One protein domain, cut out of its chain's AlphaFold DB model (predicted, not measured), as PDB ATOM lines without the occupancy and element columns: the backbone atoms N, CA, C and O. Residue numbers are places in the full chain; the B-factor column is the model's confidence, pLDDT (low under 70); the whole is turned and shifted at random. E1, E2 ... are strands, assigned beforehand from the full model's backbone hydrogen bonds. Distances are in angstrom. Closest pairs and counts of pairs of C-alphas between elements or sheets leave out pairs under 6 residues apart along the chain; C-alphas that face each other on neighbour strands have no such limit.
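AT A GLANCE: This is residues 3 to 119 of the 153 residues of an uncharacterized protein of Prevotella sp (UniProt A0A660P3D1). What shape do these atoms make? They form a long, thin, twisted wall of strands, built of two antiparallel sheets set end to end, six strands in one and four in the other, with part of the hairpin E1 and E2 reaching along beside the smaller sheet. What is it made of? The printed part has 117 residues, no named helix and ten strands, E1 to E10 in order along the chain, in the class all strand; the sheets run E1, E2, E3, E6, E7, E10 and E4, E5, E8, E9. How compact is it? It is loose, with a radius of gyration of the C-alphas of 19.6 A and spans of 69 by 28 by 26 A.

HOW THE PARTS SIT: How is the larger sheet joined? E1, residues 3 to 11, E2, residues 14 to 28, and E3, residues 32 to 39, form a meander, each strand the antiparallel neighbour of the one before; N 5 and O 20 are 2.8 A apart, and N 25 and O 36 are 2.8 A apart. E6, residues 56 to 65, is antiparallel to E3, with N 35 and O 60 at 2.7 A, and forms a hairpin with E7, residues 68 to 75, where N 61 and O 72 are 2.8 A apart. E10, residues 107 to 114, is an edge strand antiparallel to E7, with N 71 and O 111 at 2.8 A. How is the smaller sheet joined? E4, residues 42 to 46, and E5, residues 49 to 53, form a hairpin, with N 44 and O 51 at 3.0 A. E8, residues 83 to 89, is antiparallel to E5, with N 50 and O 86 at 2.8 A, and forms a hairpin with E9, residues 92 to 98, where N 85 and O 96 are 2.8 A apart. Where do the sheets meet? E3 runs on into E4 at 54 degrees, and E5 into E6 at 38 degrees. The closest C-alphas of E2 and E4, Ala 18 and Phe 42, are 5.5 A apart.

IN THESE COORDINATES: Where does the first strand begin? C-alpha 3 of E1 is at (24.774, -9.425, -20.857). Which strands are longest? E2 measures 44.5 A, E6 29.9 A and E1 25.8 A from first to last C-alpha. Where does the last strand end? C-alpha 114 of E10 is at (50.504, 1.120, -41.901).

THE WHOLE: How far does it reach? The two C-alphas farthest apart, those of Gly 91 and Gly 119, are 71.1 A apart. Is the printed part continuous? It has no cut and no long link. Where is confidence low? The pLDDT is under 70 in residues 3 to 21, 43 to 52, 80 to 105 and 118 to 119.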
ATOM      1  N   GLY A   3      26.060 -10.106 -20.955       50.12
ATOM      2  CA  GLY A   3      24.774  -9.425 -20.857       50.12
ATOM      3  C   GLY A   3      23.686 -10.311 -21.439       50.12
ATOM      4  O   GLY A   3      23.861 -10.891 -22.508       50.12
ATOM      5  N   GLY A   4      22.581 -10.456 -20.722       42.22
ATOM      6  CA  GLY A   4      21.429 -11.213 -21.186       42.22
ATOM      7  C   GLY A   4      20.169 -10.399 -20.963       42.22
ATOM      8  O   GLY A   4      19.932  -9.940 -19.848       42.22
ATOM      9  N   GLU A   5      19.375 -10.230 -22.009       49.47
ATOM     10  CA  GLU A   5      18.061  -9.607 -21.939       49.47
ATOM     11  C   GLU A   5      17.001 -10.663 -22.248       49.47
ATOM     12  O   GLU A   5      17.030 -11.345 -23.279       49.47
ATOM     13  N   TYR A   6      16.058 -10.823 -21.323       45.62
ATOM     14  CA  TYR A   6      14.886 -11.656 -21.532       45.62
ATOM     15  C   TYR A   6      13.753 -10.770 -22.036       45.62
ATOM     16  O   TYR A   6      13.231  -9.942 -21.290       45.62
ATOM     17  N   ASN A   7      13.382 -10.943 -23.303       55.16
ATOM     18  CA  ASN A   7      12.348 -10.142 -23.937       55.16
ATOM     19  C   ASN A   7      11.081 -10.983 -24.139       55.16
ATOM     20  O   ASN A   7      11.113 -12.075 -24.716       55.16
ATOM     21  N   TYR A   8       9.959 -10.463 -23.640       45.47
ATOM     22  CA  TYR A   8       8.645 -11.093 -23.744       45.47
ATOM     23  C   TYR A   8       7.784 -10.333 -24.752       45.47
ATOM     24  O   TYR A   8       7.454  -9.168 -24.531       45.47
ATOM     25  N   PHE A   9       7.394 -10.995 -25.844       53.31
ATOM     26  CA  PHE A   9       6.554 -10.406 -26.887       53.31
ATOM     27  C   PHE A   9       5.180 -11.087 -26.911       53.31
ATOM     28  O   PHE A   9       5.084 -12.318 -26.950       53.31
ATOM     29  N   LYS A  10       4.108 -10.283 -26.896       44.34
ATOM     30  CA  LYS A  10       2.714 -10.745 -26.967       44.34
ATOM     31  C   LYS A  10       1.954  -9.939 -28.025       44.34
ATOM     32  O   LYS A  10       1.682  -8.762 -27.812       44.34
ATOM     33  N   GLU A  11       1.571 -10.582 -29.127       48.06
ATOM     34  CA  GLU A  11       0.680 -10.029 -30.162       48.06
ATOM     35  C   GLU A  11      -0.516 -10.980 -30.353       48.06
ATOM     36  O   GLU A  11      -0.304 -12.181 -30.459       48.06
ATOM     37  N   ARG A  12      -1.744 -10.426 -30.347       49.44
ATOM     38  CA  ARG A  12      -3.104 -11.041 -30.382       49.44
ATOM     39  C   ARG A  12      -3.264 -12.557 -30.109       49.44
ATOM     40  O   ARG A  12      -3.982 -12.860 -29.164       49.44
ATOM     41  N   ASP A  13      -2.632 -13.459 -30.865       46.75
ATOM     42  CA  ASP A  13      -2.786 -14.926 -30.764       46.75
ATOM     43  C   ASP A  13      -1.477 -15.737 -30.615       46.75
ATOM     44  O   ASP A  13      -1.535 -16.942 -30.375       46.75
ATOM     45  N   GLU A  14      -0.288 -15.123 -30.673       51.12
ATOM     46  CA  GLU A  14       0.991 -15.847 -30.567       51.12
ATOM     47  C   GLU A  14       1.853 -15.349 -29.397       51.12
ATOM     48  O   GLU A  14       2.024 -14.150 -29.153       51.12
ATOM     49  N   ARG A  15       2.403 -16.307 -28.636       51.53
ATOM     50  CA  ARG A  15       3.303 -16.063 -27.500       51.53
ATOM     51  C   ARG A  15       4.716 -16.463 -27.893       51.53
ATOM     52  O   ARG A  15       4.951 -17.626 -28.215       51.53
ATOM     53  N   LEU A  16       5.659 -15.528 -27.807       55.25
ATOM     54  CA  LEU A  16       7.061 -15.801 -28.101       55.25
ATOM     55  C   LEU A  16       7.947 -15.320 -26.950       55.25
ATOM     56  O   LEU A  16       8.044 -14.127 -26.666       55.25
ATOM     57  N   SER A  17       8.592 -16.273 -26.283       50.50
ATOM     58  CA  SER A  17       9.658 -16.022 -25.315       50.50
ATOM     59  C   SER A  17      11.001 -16.144 -26.025       50.50
ATOM     60  O   SER A  17      11.311 -17.213 -26.561       50.50
ATOM     61  N   ALA A  18      11.797 -15.076 -26.028       57.31
ATOM     62  CA  ALA A  18      13.139 -15.094 -26.589       57.31
ATOM     63  C   ALA A  18      14.158 -14.648 -25.545       57.31
ATOM     64  O   ALA A  18      14.074 -13.561 -24.974       57.31
ATOM     65  N   PHE A  19      15.133 -15.518 -25.311       52.22
ATOM     66  CA  PHE A  19      16.304 -15.200 -24.517       52.22
ATOM     67  C   PHE A  19      17.385 -14.657 -25.451       52.22
ATOM     68  O   PHE A  19      17.810 -15.357 -26.371       52.22
ATOM     69  N   VAL A  20      17.804 -13.410 -25.226       63.06
ATOM     70  CA  VAL A  20      18.897 -12.775 -25.966       63.06
ATOM     71  C   VAL A  20      20.105 -12.713 -25.045       63.06
ATOM     72  O   VAL A  20      20.201 -11.846 -24.184       63.06
ATOM     73  N   GLY A  21      21.017 -13.667 -25.191       59.88
ATOM     74  CA  GLY A  21      22.292 -13.705 -24.488       59.88
ATOM     75  C   GLY A  21      23.417 -13.235 -25.400       59.88
ATOM     76  O   GLY A  21      23.632 -13.803 -26.468       59.88
ATOM     77  N   GLY A  22      24.150 -12.212 -24.978       72.56
ATOM     78  CA  GLY A  22      25.342 -11.715 -25.651       72.56
ATOM     79  C   GLY A  22      26.561 -11.796 -24.736       72.56
ATOM     80  O   GLY A  22      26.522 -11.378 -23.576       72.56
ATOM     81  N   THR A  23      27.676 -12.299 -25.250       74.38
ATOM     82  CA  THR A  23      28.961 -12.242 -24.551       74.38
ATOM     83  C   THR A  23      29.984 -11.542 -25.423       74.38
ATOM     84  O   THR A  23      30.221 -11.965 -26.551       74.38
ATOM     85  N   ASP A  24      30.617 -10.508 -24.880       81.88
ATOM     86  CA  ASP A  24      31.761  -9.833 -25.488       81.88
ATOM     87  C   ASP A  24      32.977 -10.037 -24.581       81.88
ATOM     88  O   ASP A  24      33.010  -9.564 -23.437       81.88
ATOM     89  N   LEU A  25      33.970 -10.769 -25.075       82.81
ATOM     90  CA  LEU A  25      35.259 -10.933 -24.427       82.81
ATOM     91  C   LEU A  25      36.308 -10.165 -25.223       82.81
ATOM     92  O   LEU A  25      36.668 -10.560 -26.327       82.81
ATOM     93  N   THR A  26      36.836  -9.097 -24.631       89.00
ATOM     94  CA  THR A  26      37.933  -8.317 -25.207       89.00
ATOM     95  C   THR A  26      39.188  -8.491 -24.355       89.00
ATOM     96  O   THR A  26      39.188  -8.200 -23.161       89.00
ATOM     97  N   TYR A  27      40.266  -8.950 -24.981       86.62
ATOM     98  CA  TYR A  27      41.611  -9.032 -24.432       86.62
ATOM     99  C   TYR A  27      42.477  -7.905 -25.005       86.62
ATOM    100  O   TYR A  27      42.595  -7.760 -26.225       86.62
ATOM    101  N   LEU A  28      43.102  -7.129 -24.119       88.12
ATOM    102  CA  LEU A  28      43.999  -6.026 -24.462       88.12
ATOM    103  C   LEU A  28      45.395  -6.313 -23.907       88.12
ATOM    104  O   LEU A  28      45.663  -6.128 -22.723       88.12
ATOM    105  N   GLY A  29      46.293  -6.764 -24.775       84.38
ATOM    106  CA  GLY A  29      47.725  -6.852 -24.517       84.38
ATOM    107  C   GLY A  29      48.484  -5.689 -25.159       84.38
ATOM    108  O   GLY A  29      47.974  -5.000 -26.039       84.38
ATOM    109  N   LYS A  30      49.751  -5.504 -24.767       83.56
ATOM    110  CA  LYS A  30      50.626  -4.402 -25.226       83.56
ATOM    111  C   LYS A  30      50.643  -4.205 -26.750       83.56
ATOM    112  O   LYS A  30      50.612  -3.074 -27.217       83.56
ATOM    113  N   ASN A  31      50.665  -5.305 -27.505       88.75
ATOM    114  CA  ASN A  31      50.700  -5.303 -28.971       88.75
ATOM    115  C   ASN A  31      49.577  -6.141 -29.598       88.75
ATOM    116  O   ASN A  31      49.508  -6.238 -30.818       88.75
ATOM    117  N   LEU A  32      48.729  -6.786 -28.794       89.00
ATOM    118  CA  LEU A  32      47.750  -7.767 -29.258       89.00
ATOM    119  C   LEU A  32      46.375  -7.415 -28.707       89.00
ATOM    120  O   LEU A  32      46.209  -7.291 -27.500       89.00
ATOM    121  N   ILE A  33      45.392  -7.307 -29.589       91.56
ATOM    122  CA  ILE A  33      43.990  -7.129 -29.235       91.56
ATOM    123  C   ILE A  33      43.239  -8.342 -29.761       91.56
ATOM    124  O   ILE A  33      43.223  -8.589 -30.965       91.56
ATOM    125  N   GLY A  34      42.634  -9.099 -28.857       90.00
ATOM    126  CA  GLY A  34      41.722 -10.186 -29.193       90.00
ATOM    127  C   GLY A  34      40.315  -9.795 -28.777       90.00
ATOM    128  O   GLY A  34      40.130  -9.253 -27.694       90.00
ATOM    129  N   LYS A  35      39.319 -10.051 -29.612       90.75
ATOM    130  CA  LYS A  35      37.918  -9.841 -29.275       90.75
ATOM    131  C   LYS A  35      37.080 -10.997 -29.800       90.75
ATOM    132  O   LYS A  35      37.252 -11.424 -30.940       90.75
ATOM    133  N   VAL A  36      36.194 -11.498 -28.951       86.19
ATOM    134  CA  VAL A  36      35.238 -12.558 -29.262       86.19
ATOM    135  C   VAL A  36      33.858 -12.065 -28.865       86.19
ATOM    136  O   VAL A  36      33.619 -11.773 -27.698       86.19
ATOM    137  N   GLU A  37      32.954 -11.979 -29.831       85.56
ATOM    138  CA  GLU A  37      31.551 -11.645 -29.611       85.56
ATOM    139  C   GLU A  37      30.697 -12.853 -29.984       85.56
ATOM    140  O   GLU A  37      30.776 -13.348 -31.107       85.56
ATOM    141  N   LEU A  38      29.865 -13.315 -29.058       82.12
ATOM    142  CA  LEU A  38      28.856 -14.338 -29.300       82.12
ATOM    143  C   LEU A  38      27.492 -13.737 -28.989       82.12
ATOM    144  O   LEU A  38      27.290 -13.190 -27.907       82.12
ATOM    145  N   VAL A  39      26.563 -13.852 -29.926       79.25
ATOM    146  CA  VAL A  39      25.181 -13.397 -29.776       79.25
ATOM    147  C   VAL A  39      24.272 -14.587 -30.024       79.25
ATOM    148  O   VAL A  39      24.340 -15.201 -31.091       79.25
ATOM    149  N   SER A  40      23.447 -14.922 -29.030       72.94
ATOM    150  CA  SER A  40      22.491 -16.023 -29.098       72.94
ATOM    151  C   SER A  40      21.461 -15.787 -30.206       72.94
ATOM    152  O   SER A  40      21.133 -14.635 -30.510       72.94
ATOM    153  N   PRO A  41      20.898 -16.859 -30.791       71.44
ATOM    154  CA  PRO A  41      19.738 -16.704 -31.645       71.44
ATOM    155  C   PRO A  41      18.604 -16.085 -30.831       71.44
ATOM    156  O   PRO A  41      18.419 -16.406 -29.653       71.44
ATOM    157  N   PHE A  42      17.838 -15.206 -31.459       70.25
ATOM    158  CA  PHE A  42      16.665 -14.625 -30.832       70.25
ATOM    159  C   PHE A  42      15.542 -14.477 -31.832       70.25
ATOM    160  O   PHE A  42      15.749 -14.346 -33.041       70.25
ATOM    161  N   ARG A  43      14.325 -14.506 -31.302       69.81
ATOM    162  CA  ARG A  43      13.115 -14.419 -32.097       69.81
ATOM    163  C   ARG A  43      12.281 -13.256 -31.597       69.81
ATOM    164  O   ARG A  43      12.179 -13.046 -30.393       69.81
ATOM    165  N   TYR A  44      11.680 -12.507 -32.502       67.94
ATOM    166  CA  TYR A  44      10.766 -11.436 -32.128       67.94
ATOM    167  C   TYR A  44       9.604 -11.370 -33.112       67.94
ATOM    168  O   TYR A  44       9.713 -11.797 -34.264       67.94
ATOM    169  N   LEU A  45       8.475 -10.871 -32.622       67.31
ATOM    170  CA  LEU A  45       7.274 -10.632 -33.411       67.31
ATOM    171  C   LEU A  45       7.177  -9.136 -33.683       67.31
ATOM    172  O   LEU A  45       7.296  -8.328 -32.761       67.31
ATOM    173  N   ALA A  46       6.978  -8.771 -34.945       64.06
ATOM    174  CA  ALA A  46       6.693  -7.401 -35.331       64.06
ATOM    175  C   ALA A  46       5.625  -7.393 -36.424       64.06
ATOM    176  O   ALA A  46       5.837  -7.959 -37.498       64.06
ATOM    177  N   LYS A  47       4.494  -6.719 -36.170       65.75
ATOM    178  CA  LYS A  47       3.404  -6.537 -37.144       65.75
ATOM    179  C   LYS A  47       2.871  -7.871 -37.703       65.75
ATOM    180  O   LYS A  47       2.590  -7.961 -38.896       65.75
ATOM    181  N   GLY A  48       2.759  -8.912 -36.870       62.72
ATOM    182  CA  GLY A  48       2.283 -10.238 -37.293       62.72
ATOM    183  C   GLY A  48       3.268 -11.065 -38.134       62.72
ATOM    184  O   GLY A  48       2.879 -12.088 -38.691       62.72
ATOM    185  N   VAL A  49       4.534 -10.644 -38.245       63.22
ATOM    186  CA  VAL A  49       5.618 -11.424 -38.863       63.22
ATOM    187  C   VAL A  49       6.589 -11.874 -37.772       63.22
ATOM    188  O   VAL A  49       7.041 -11.073 -36.947       63.22
ATOM    189  N   LYS A  50       6.923 -13.164 -37.774       65.75
ATOM    190  CA  LYS A  50       7.928 -13.768 -36.901       65.75
ATOM    191  C   LYS A  50       9.300 -13.642 -37.548       65.75
ATOM    192  O   LYS A  50       9.525 -14.192 -38.622       65.75
ATOM    193  N   TYR A  51      10.219 -12.963 -36.877       66.94
ATOM    194  CA  TYR A  51      11.616 -12.854 -37.282       66.94
ATOM    195  C   TYR A  51      12.475 -13.742 -36.389       66.94
ATOM    196  O   TYR A  51      12.371 -13.690 -35.162       66.94
ATOM    197  N   GLU A  52      13.339 -14.544 -36.998       69.12
ATOM    198  CA  GLU A  52      14.298 -15.406 -36.324       69.12
ATOM    199  C   GLU A  52      15.706 -15.031 -36.773       69.12
ATOM    200  O   GLU A  52      16.104 -15.249 -37.919       69.12
ATOM    201  N   ASN A  53      16.444 -14.421 -35.846       71.69
ATOM    202  CA  ASN A  53      17.851 -14.134 -36.036       71.69
ATOM    203  C   ASN A  53      18.682 -15.331 -35.559       71.69
ATOM    204  O   ASN A  53      18.485 -15.814 -34.439       71.69
ATOM    205  N   PRO A  54      19.625 -15.792 -36.383       72.62
ATOM    206  CA  PRO A  54      20.470 -16.931 -36.077       72.62
ATOM    207  C   PRO A  54      21.599 -16.549 -35.110       72.62
ATOM    208  O   PRO A  54      21.885 -15.372 -34.884       72.62
ATOM    209  N   LEU A  55      22.275 -17.566 -34.570       76.94
ATOM    210  CA  LEU A  55      23.484 -17.389 -33.765       76.94
ATOM    211  C   LEU A  55      24.547 -16.621 -34.565       76.94
ATOM    212  O   LEU A  55      24.819 -16.965 -35.723       76.94
ATOM    213  N   SER A  56      25.184 -15.630 -33.937       79.88
ATOM    214  CA  SER A  56      26.312 -14.913 -34.532       79.88
ATOM    215  C   SER A  56      27.559 -15.005 -33.661       79.88
ATOM    216  O   SER A  56      27.510 -14.743 -32.462       79.88
ATOM    217  N   LEU A  57      28.685 -15.359 -34.284       83.00
ATOM    218  CA  LEU A  57      30.008 -15.395 -33.667       83.00
ATOM    219  C   LEU A  57      30.944 -14.477 -34.449       83.00
ATOM    220  O   LEU A  57      31.149 -14.678 -35.645       83.00
ATOM    221  N   LYS A  58      31.557 -13.503 -33.784       87.56
ATOM    222  CA  LYS A  58      32.575 -12.636 -34.381       87.56
ATOM    223  C   LYS A  58      33.880 -12.769 -33.626       87.56
ATOM    224  O   LYS A  58      33.924 -12.663 -32.405       87.56
ATOM    225  N   LEU A  59      34.949 -12.988 -34.375       88.44
ATOM    226  CA  LEU A  59      36.313 -13.053 -33.879       88.44
ATOM    227  C   LEU A  59      37.089 -11.897 -34.493       88.44
ATOM    228  O   LEU A  59      37.078 -11.718 -35.708       88.44
ATOM    229  N   THR A  60      37.801 -11.148 -33.671       90.19
ATOM    230  CA  THR A  60      38.702 -10.086 -34.107       90.19
ATOM    231  C   THR A  60      40.040 -10.289 -33.423       90.19
ATOM    232  O   THR A  60      40.128 -10.348 -32.204       90.19
ATOM    233  N   LEU A  61      41.101 -10.359 -34.211       91.31
ATOM    234  CA  LEU A  61      42.472 -10.439 -33.742       91.31
ATOM    235  C   LEU A  61      43.262  -9.330 -34.421       91.31
ATOM    236  O   LEU A  61      43.289  -9.245 -35.642       91.31
ATOM    237  N   LYS A  62      43.896  -8.455 -33.651       91.69
ATOM    238  CA  LYS A  62      44.727  -7.375 -34.179       91.69
ATOM    239  C   LYS A  62      46.080  -7.401 -33.501       91.69
ATOM    240  O   LYS A  62      46.156  -7.419 -32.278       91.69
ATOM    241  N   TYR A  63      47.138  -7.355 -34.290       89.69
ATOM    242  CA  TYR A  63      48.509  -7.306 -33.820       89.69
ATOM    243  C   TYR A  63      49.190  -6.037 -34.328       89.69
ATOM    244  O   TYR A  63      49.115  -5.716 -35.512       89.69
ATOM    245  N   THR A  64      49.832  -5.300 -33.426       89.94
ATOM    246  CA  THR A  64      50.497  -4.025 -33.716       89.94
ATOM    247  C   THR A  64      52.009  -4.176 -33.585       89.94
ATOM    248  O   THR A  64      52.544  -4.419 -32.506       89.94
ATOM    249  N   LEU A  65      52.701  -3.982 -34.700       86.44
ATOM    250  CA  LEU A  65      54.148  -3.931 -34.853       86.44
ATOM    251  C   LEU A  65      54.572  -2.487 -35.133       86.44
ATOM    252  O   LEU A  65      54.706  -2.091 -36.287       86.44
ATOM    253  N   LYS A  66      54.808  -1.701 -34.074       85.06
ATOM    254  CA  LYS A  66      55.136  -0.264 -34.164       85.06
ATOM    255  C   LYS A  66      54.077   0.492 -34.981       85.06
ATOM    256  O   LYS A  66      52.999   0.776 -34.470       85.06
ATOM    257  N   ASP A  67      54.391   0.770 -36.239       85.81
ATOM    258  CA  ASP A  67      53.585   1.534 -37.182       85.81
ATOM    259  C   ASP A  67      52.750   0.630 -38.110       85.81
ATOM    260  O   ASP A  67      51.894   1.117 -38.839       85.81
ATOM    261  N   LEU A  68      52.955  -0.690 -38.072       86.38
ATOM    262  CA  LEU A  68      52.199  -1.681 -38.834       86.38
ATOM    263  C   LEU A  68      51.164  -2.373 -37.941       86.38
ATOM    264  O   LEU A  68      51.495  -2.913 -36.892       86.38
ATOM    265  N   GLN A  69      49.913  -2.415 -38.372       91.50
ATOM    266  CA  GLN A  69      48.833  -3.171 -37.757       91.50
ATOM    267  C   GLN A  69      48.346  -4.248 -38.715       91.50
ATOM    268  O   GLN A  69      48.030  -3.983 -39.874       91.50
ATOM    269  N   ILE A  70      48.266  -5.466 -38.199       92.88
ATOM    270  CA  ILE A  70      47.730  -6.628 -38.892       92.88
ATOM    271  C   ILE A  70      46.444  -7.007 -38.172       92.88
ATOM    272  O   ILE A  70      46.455  -7.267 -36.973       92.88
ATOM    273  N   GLY A  71      45.330  -7.002 -38.886       91.50
ATOM    274  CA  GLY A  71      44.017  -7.371 -38.390       91.50
ATOM    275  C   GLY A  71      43.496  -8.607 -39.104       91.50
ATOM    276  O   GLY A  71      43.566  -8.714 -40.324       91.50
ATOM    277  N   PHE A  72      42.918  -9.516 -38.343       91.88
ATOM    278  CA  PHE A  72      42.134 -10.634 -38.817       91.88
ATOM    279  C   PHE A  72      40.756 -10.543 -38.170       91.88
ATOM    280  O   PHE A  72      40.646 -10.405 -36.953       91.88
ATOM    281  N   ASN A  73      39.700 -10.589 -38.973       89.50
ATOM    282  CA  ASN A  73      38.332 -10.647 -38.483       89.50
ATOM    283  C   ASN A  73      37.618 -11.824 -39.136       89.50
ATOM    284  O   ASN A  73      37.700 -11.996 -40.348       89.50
ATOM    285  N   ALA A  74      36.886 -12.600 -38.352       86.06
ATOM    286  CA  ALA A  74      36.016 -13.652 -38.844       86.06
ATOM    287  C   ALA A  74      34.597 -13.412 -38.325       86.06
ATOM    288  O   ALA A  74      34.405 -13.159 -37.139       86.06
ATOM    289  N   THR A  75      33.606 -13.475 -39.208       84.88
ATOM    290  CA  THR A  75      32.180 -13.455 -38.860       84.88
ATOM    291  C   THR A  75      31.587 -14.807 -39.220       84.88
ATOM    292  O   THR A  75      31.770 -15.272 -40.341       84.88
ATOM    293  N   ASN A  76      30.916 -15.441 -38.261       82.88
ATOM    294  CA  ASN A  76      30.318 -16.774 -38.339       82.88
ATOM    295  C   ASN A  76      31.252 -17.810 -39.000       82.88
ATOM    296  O   ASN A  76      30.859 -18.457 -39.975       82.88
ATOM    297  N   PRO A  77      32.504 -17.964 -38.518       73.56
ATOM    298  CA  PRO A  77      33.442 -18.906 -39.114       73.56
ATOM    299  C   PRO A  77      32.839 -20.313 -39.082       73.56
ATOM    300  O   PRO A  77      32.431 -20.802 -38.032       73.56
ATOM    301  N   PHE A  78      32.773 -20.943 -40.252       71.69
ATOM    302  CA  PHE A  78      32.236 -22.292 -40.470       71.69
ATOM    303  C   PHE A  78      30.735 -22.463 -40.170       71.69
ATOM    304  O   PHE A  78      30.257 -23.592 -40.106       71.69
ATOM    305  N   MET A  79      29.975 -21.369 -40.044       70.25
ATOM    306  CA  MET A  79      28.526 -21.395 -39.820       70.25
ATOM    307  C   MET A  79      27.772 -20.671 -40.941       70.25
ATOM    308  O   MET A  79      28.193 -19.614 -41.414       70.25
ATOM    309  N   SER A  80      26.641 -21.242 -41.364       63.84
ATOM    310  CA  SER A  80      25.671 -20.579 -42.242       63.84
ATOM    311  C   SER A  80      24.473 -20.176 -41.394       63.84
ATOM    312  O   SER A  80      23.659 -21.016 -41.014       63.84
ATOM    313  N   SER A  81      24.406 -18.899 -41.043       65.81
ATOM    314  CA  SER A  81      23.419 -18.375 -40.109       65.81
ATOM    315  C   SER A  81      22.381 -17.581 -40.897       65.81
ATOM    316  O   SER A  81      22.557 -16.386 -41.020       65.81
ATOM    317  N   SER A  82      21.324 -18.179 -41.457       59.81
ATOM    318  CA  SER A  82      20.282 -17.463 -42.235       59.81
ATOM    319  C   SER A  82      19.277 -16.728 -41.335       59.81
ATOM    320  O   SER A  82      18.883 -17.273 -40.308       59.81
ATOM    321  N   VAL A  83      18.805 -15.536 -41.727       63.62
ATOM    322  CA  VAL A  83      17.640 -14.913 -41.063       63.62
ATOM    323  C   VAL A  83      16.376 -15.534 -41.640       63.62
ATOM    324  O   VAL A  83      16.181 -15.513 -42.858       63.62
ATOM    325  N   GLU A  84      15.519 -16.077 -40.783       63.03
ATOM    326  CA  GLU A  84      14.235 -16.644 -41.194       63.03
ATOM    327  C   GLU A  84      13.098 -15.694 -40.818       63.03
ATOM    328  O   GLU A  84      13.046 -15.150 -39.715       63.03
ATOM    329  N   THR A  85      12.178 -15.474 -41.752       56.97
ATOM    330  CA  THR A  85      10.970 -14.678 -41.535       56.97
ATOM    331  C   THR A  85       9.757 -15.527 -41.867       56.97
ATOM    332  O   THR A  85       9.635 -16.004 -42.995       56.97
ATOM    333  N   GLY A  86       8.878 -15.734 -40.891       56.94
ATOM    334  CA  GLY A  86       7.635 -16.482 -41.038       56.94
ATOM    335  C   GLY A  86       6.429 -15.557 -40.939       56.94
ATOM    336  O   GLY A  86       6.321 -14.787 -39.987       56.94
ATOM    337  N   TYR A  87       5.520 -15.641 -41.904       53.41
ATOM    338  CA  TYR A  87       4.204 -15.007 -41.834       53.41
ATOM    339  C   TYR A  87       3.132 -16.093 -41.799       53.41
ATOM    340  O   TYR A  87       3.133 -16.991 -42.647       53.41
ATOM    341  N   THR A  88       2.219 -15.998 -40.834       56.34
ATOM    342  CA  THR A  88       1.128 -16.957 -40.661       56.34
ATOM    343  C   THR A  88      -0.188 -16.192 -40.641       56.34
ATOM    344  O   THR A  88      -0.449 -15.423 -39.719       56.34
ATOM    345  N   ALA A  89      -1.024 -16.385 -41.661       51.59
ATOM    346  CA  ALA A  89      -2.365 -15.809 -41.702       51.59
ATOM    347  C   ALA A  89      -3.343 -16.777 -42.373       51.59
ATOM    348  O   ALA A  89      -3.089 -17.276 -43.468       51.59
ATOM    349  N   GLY A  90      -4.468 -17.050 -41.703       51.91
ATOM    350  CA  GLY A  90      -5.611 -17.759 -42.290       51.91
ATOM    351  C   GLY A  90      -5.304 -19.146 -42.869       51.91
ATOM    352  O   GLY A  90      -5.810 -19.472 -43.935       51.91
ATOM    353  N   GLY A  91      -4.460 -19.949 -42.209       55.34
ATOM    354  CA  GLY A  91      -4.130 -21.315 -42.653       55.34
ATOM    355  C   GLY A  91      -3.004 -21.416 -43.689       55.34
ATOM    356  O   GLY A  91      -2.600 -22.523 -44.032       55.34
ATOM    357  N   TYR A  92      -2.445 -20.289 -44.138       47.53
ATOM    358  CA  TYR A  92      -1.265 -20.249 -45.000       47.53
ATOM    359  C   TYR A  92      -0.038 -19.810 -44.189       47.53
ATOM    360  O   TYR A  92      -0.054 -18.755 -43.549       47.53
ATOM    361  N   SER A  93       1.030 -20.616 -44.218       54.19
ATOM    362  CA  SER A  93       2.339 -20.260 -43.657       54.19
ATOM    363  C   SER A  93       3.335 -20.018 -44.785       54.19
ATOM    364  O   SER A  93       3.576 -20.918 -45.592       54.19
ATOM    365  N   ASN A  94       3.939 -18.835 -44.830       60.09
ATOM    366  CA  ASN A  94       5.024 -18.541 -45.760       60.09
ATOM    367  C   ASN A  94       6.310 -18.288 -44.969       60.09
ATOM    368  O   ASN A  94       6.313 -17.491 -44.030       60.09
ATOM    369  N   VAL A  95       7.385 -18.988 -45.336       61.53
ATOM    370  CA  VAL A  95       8.700 -18.876 -44.696       61.53
ATOM    371  C   VAL A  95       9.688 -18.386 -45.743       61.53
ATOM    372  O   VAL A  95      10.004 -19.098 -46.694       61.53
ATOM    373  N   ALA A  96      10.194 -17.173 -45.555       63.59
ATOM    374  CA  ALA A  96      11.253 -16.610 -46.376       63.59
ATOM    375  C   ALA A  96      12.582 -16.648 -45.613       63.59
ATOM    376  O   ALA A  96      12.635 -16.368 -44.415       63.59
ATOM    377  N   LYS A  97      13.664 -16.998 -46.316       60.94
ATOM    378  CA  LYS A  97      15.028 -16.975 -45.777       60.94
ATOM    379  C   LYS A  97      15.813 -15.863 -46.452       60.94
ATOM    380  O   LYS A  97      15.908 -15.835 -47.678       60.94
ATOM    381  N   ALA A  98      16.386 -14.969 -45.660       62.12
ATOM    382  CA  ALA A  98      17.224 -13.882 -46.141       62.12
ATOM    383  C   ALA A  98      18.689 -14.120 -45.752       62.12
ATOM    384  O   ALA A  98      19.008 -14.431 -44.601       62.12
ATOM    385  N   TYR A  99      19.584 -13.935 -46.723       58.16
ATOM    386  CA  TYR A  99      21.030 -13.990 -46.532       58.16
ATOM    387  C   TYR A  99      21.605 -12.587 -46.681       58.16
ATOM    388  O   TYR A  99      21.455 -11.946 -47.719       58.16
ATOM    389  N   ASN A 100      22.272 -12.110 -45.638       60.59
ATOM    390  CA  ASN A 100      22.948 -10.828 -45.609       60.59
ATOM    391  C   ASN A 100      24.461 -11.025 -45.365       60.59
ATOM    392  O   ASN A 100      24.869 -11.340 -44.243       60.59
ATOM    393  N   PRO A 101      25.322 -10.828 -46.380       54.19
ATOM    394  CA  PRO A 101      26.719 -11.281 -46.371       54.19
ATOM    395  C   PRO A 101      27.605 -10.721 -45.243       54.19
ATOM    396  O   PRO A 101      28.683 -11.249 -45.006       54.19
ATOM    397  N   ARG A 102      27.162  -9.686 -44.516       55.38
ATOM    398  CA  ARG A 102      27.871  -9.118 -43.352       55.38
ATOM    399  C   ARG A 102      27.383  -9.602 -41.986       55.38
ATOM    400  O   ARG A 102      28.040  -9.329 -40.988       55.38
ATOM    401  N   ILE A 103      26.220 -10.244 -41.928       58.69
ATOM    402  CA  ILE A 103      25.537 -10.588 -40.670       58.69
ATOM    403  C   ILE A 103      25.363 -12.107 -40.559       58.69
ATOM    404  O   ILE A 103      25.567 -12.680 -39.492       58.69
ATOM    405  N   THR A 104      25.018 -12.757 -41.669       62.66
ATOM    406  CA  THR A 104      24.581 -14.159 -41.709       62.66
ATOM    407  C   THR A 104      25.632 -15.105 -42.265       62.66
ATOM    408  O   THR A 104      25.704 -16.268 -41.873       62.66
ATOM    409  N   SER A 105      26.451 -14.619 -43.193       67.62
ATOM    410  CA  SER A 105      27.374 -15.463 -43.946       67.62
ATOM    411  C   SER A 105      28.724 -15.597 -43.250       67.62
ATOM    412  O   SER A 105      29.202 -14.661 -42.611       67.62
ATOM    413  N   ASN A 106      29.348 -16.760 -43.432       79.50
ATOM    414  CA  ASN A 106      30.746 -16.980 -43.091       79.50
ATOM    415  C   ASN A 106      31.630 -16.014 -43.895       79.50
ATOM    416  O   ASN A 106      31.590 -16.007 -45.127       79.50
ATOM    417  N   MET A 107      32.412 -15.193 -43.197       82.31
ATOM    418  CA  MET A 107      33.295 -14.208 -43.810       82.31
ATOM    419  C   MET A 107      34.608 -14.098 -43.039       82.31
ATOM    420  O   MET A 107      34.608 -13.905 -41.823       82.31
ATOM    421  N   PHE A 108      35.722 -14.120 -43.770       87.38
ATOM    422  CA  PHE A 108      37.063 -13.855 -43.254       87.38
ATOM    423  C   PHE A 108      37.613 -12.575 -43.888       87.38
ATOM    424  O   PHE A 108      37.620 -12.429 -45.107       87.38
ATOM    425  N   ILE A 109      38.076 -11.646 -43.058       87.19
ATOM    426  CA  ILE A 109      38.646 -10.365 -43.469       87.19
ATOM    427  C   ILE A 109      40.063 -10.279 -42.925       87.19
ATOM    428  O   ILE A 109      40.285 -10.322 -41.714       87.19
ATOM    429  N   PHE A 110      41.010 -10.069 -43.829       91.00
ATOM    430  CA  PHE A 110      42.368  -9.687 -43.487       91.00
ATOM    431  C   PHE A 110      42.544  -8.185 -43.711       91.00
ATOM    432  O   PHE A 110      42.062  -7.625 -44.694       91.00
ATOM    433  N   THR A 111      43.205  -7.509 -42.784       89.12
ATOM    434  CA  THR A 111      43.438  -6.069 -42.834       89.12
ATOM    435  C   THR A 111      44.901  -5.801 -42.543       89.12
ATOM    436  O   THR A 111      45.428  -6.237 -41.526       89.12
ATOM    437  N   LEU A 112      45.552  -5.053 -43.423       90.44
ATOM    438  CA  LEU A 112      46.897  -4.544 -43.210       90.44
ATOM    439  C   LEU A 112      46.806  -3.022 -43.163       90.44
ATOM    440  O   LEU A 112      46.199  -2.404 -44.034       90.44
ATOM    441  N   SER A 113      47.356  -2.403 -42.129       88.44
ATOM    442  CA  SER A 113      47.298  -0.955 -41.953       88.44
ATOM    443  C   SER A 113      48.657  -0.449 -41.515       88.44
ATOM    444  O   SER A 113      49.191  -0.914 -40.517       88.44
ATOM    445  N   TYR A 114      49.228   0.500 -42.247       88.81
ATOM    446  CA  TYR A 114      50.504   1.120 -41.901       88.81
ATOM    447  C   TYR A 114      50.282   2.600 -41.600       88.81
ATOM    448  O   TYR A 114      49.649   3.310 -42.382       88.81
ATOM    449  N   ARG A 115      50.766   3.069 -40.452       85.19
ATOM    450  CA  ARG A 115      50.617   4.448 -39.992       85.19
ATOM    451  C   ARG A 115      51.949   5.177 -40.118       85.19
ATOM    452  O   ARG A 115      52.835   5.010 -39.291       85.19
ATOM    453  N   VAL A 116      52.059   6.069 -41.097       83.06
ATOM    454  CA  VAL A 116      53.194   6.996 -41.178       83.06
ATOM    455  C   VAL A 116      52.914   8.188 -40.271       83.06
ATOM    456  O   VAL A 116      51.977   8.945 -40.510       83.06
ATOM    457  N   SER A 117      53.720   8.356 -39.228       77.81
ATOM    458  CA  SER A 117      53.666   9.538 -38.366       77.81
ATOM    459  C   SER A 117      54.915  10.382 -38.618       77.81
ATOM    460  O   SER A 117      56.013   9.970 -38.248       77.81
ATOM    461  N   TYR A 118      54.761  11.542 -39.260       66.81
ATOM    462  CA  TYR A 118      55.852  12.491 -39.490       66.81
ATOM    463  C   TYR A 118      55.780  13.625 -38.458       66.81
ATOM    464  O   TYR A 118      54.821  14.391 -38.435       66.81
ATOM    465  N   GLY A 119      56.774  13.696 -37.570       68.19
ATOM    466  CA  GLY A 119      56.871  14.689 -36.496       68.19
ATOM    467  C   GLY A 119      57.906  14.289 -35.438       68.19
ATOM    468  O   GLY A 119      58.260  13.114 -35.320       68.19
TER     469      GLY A 119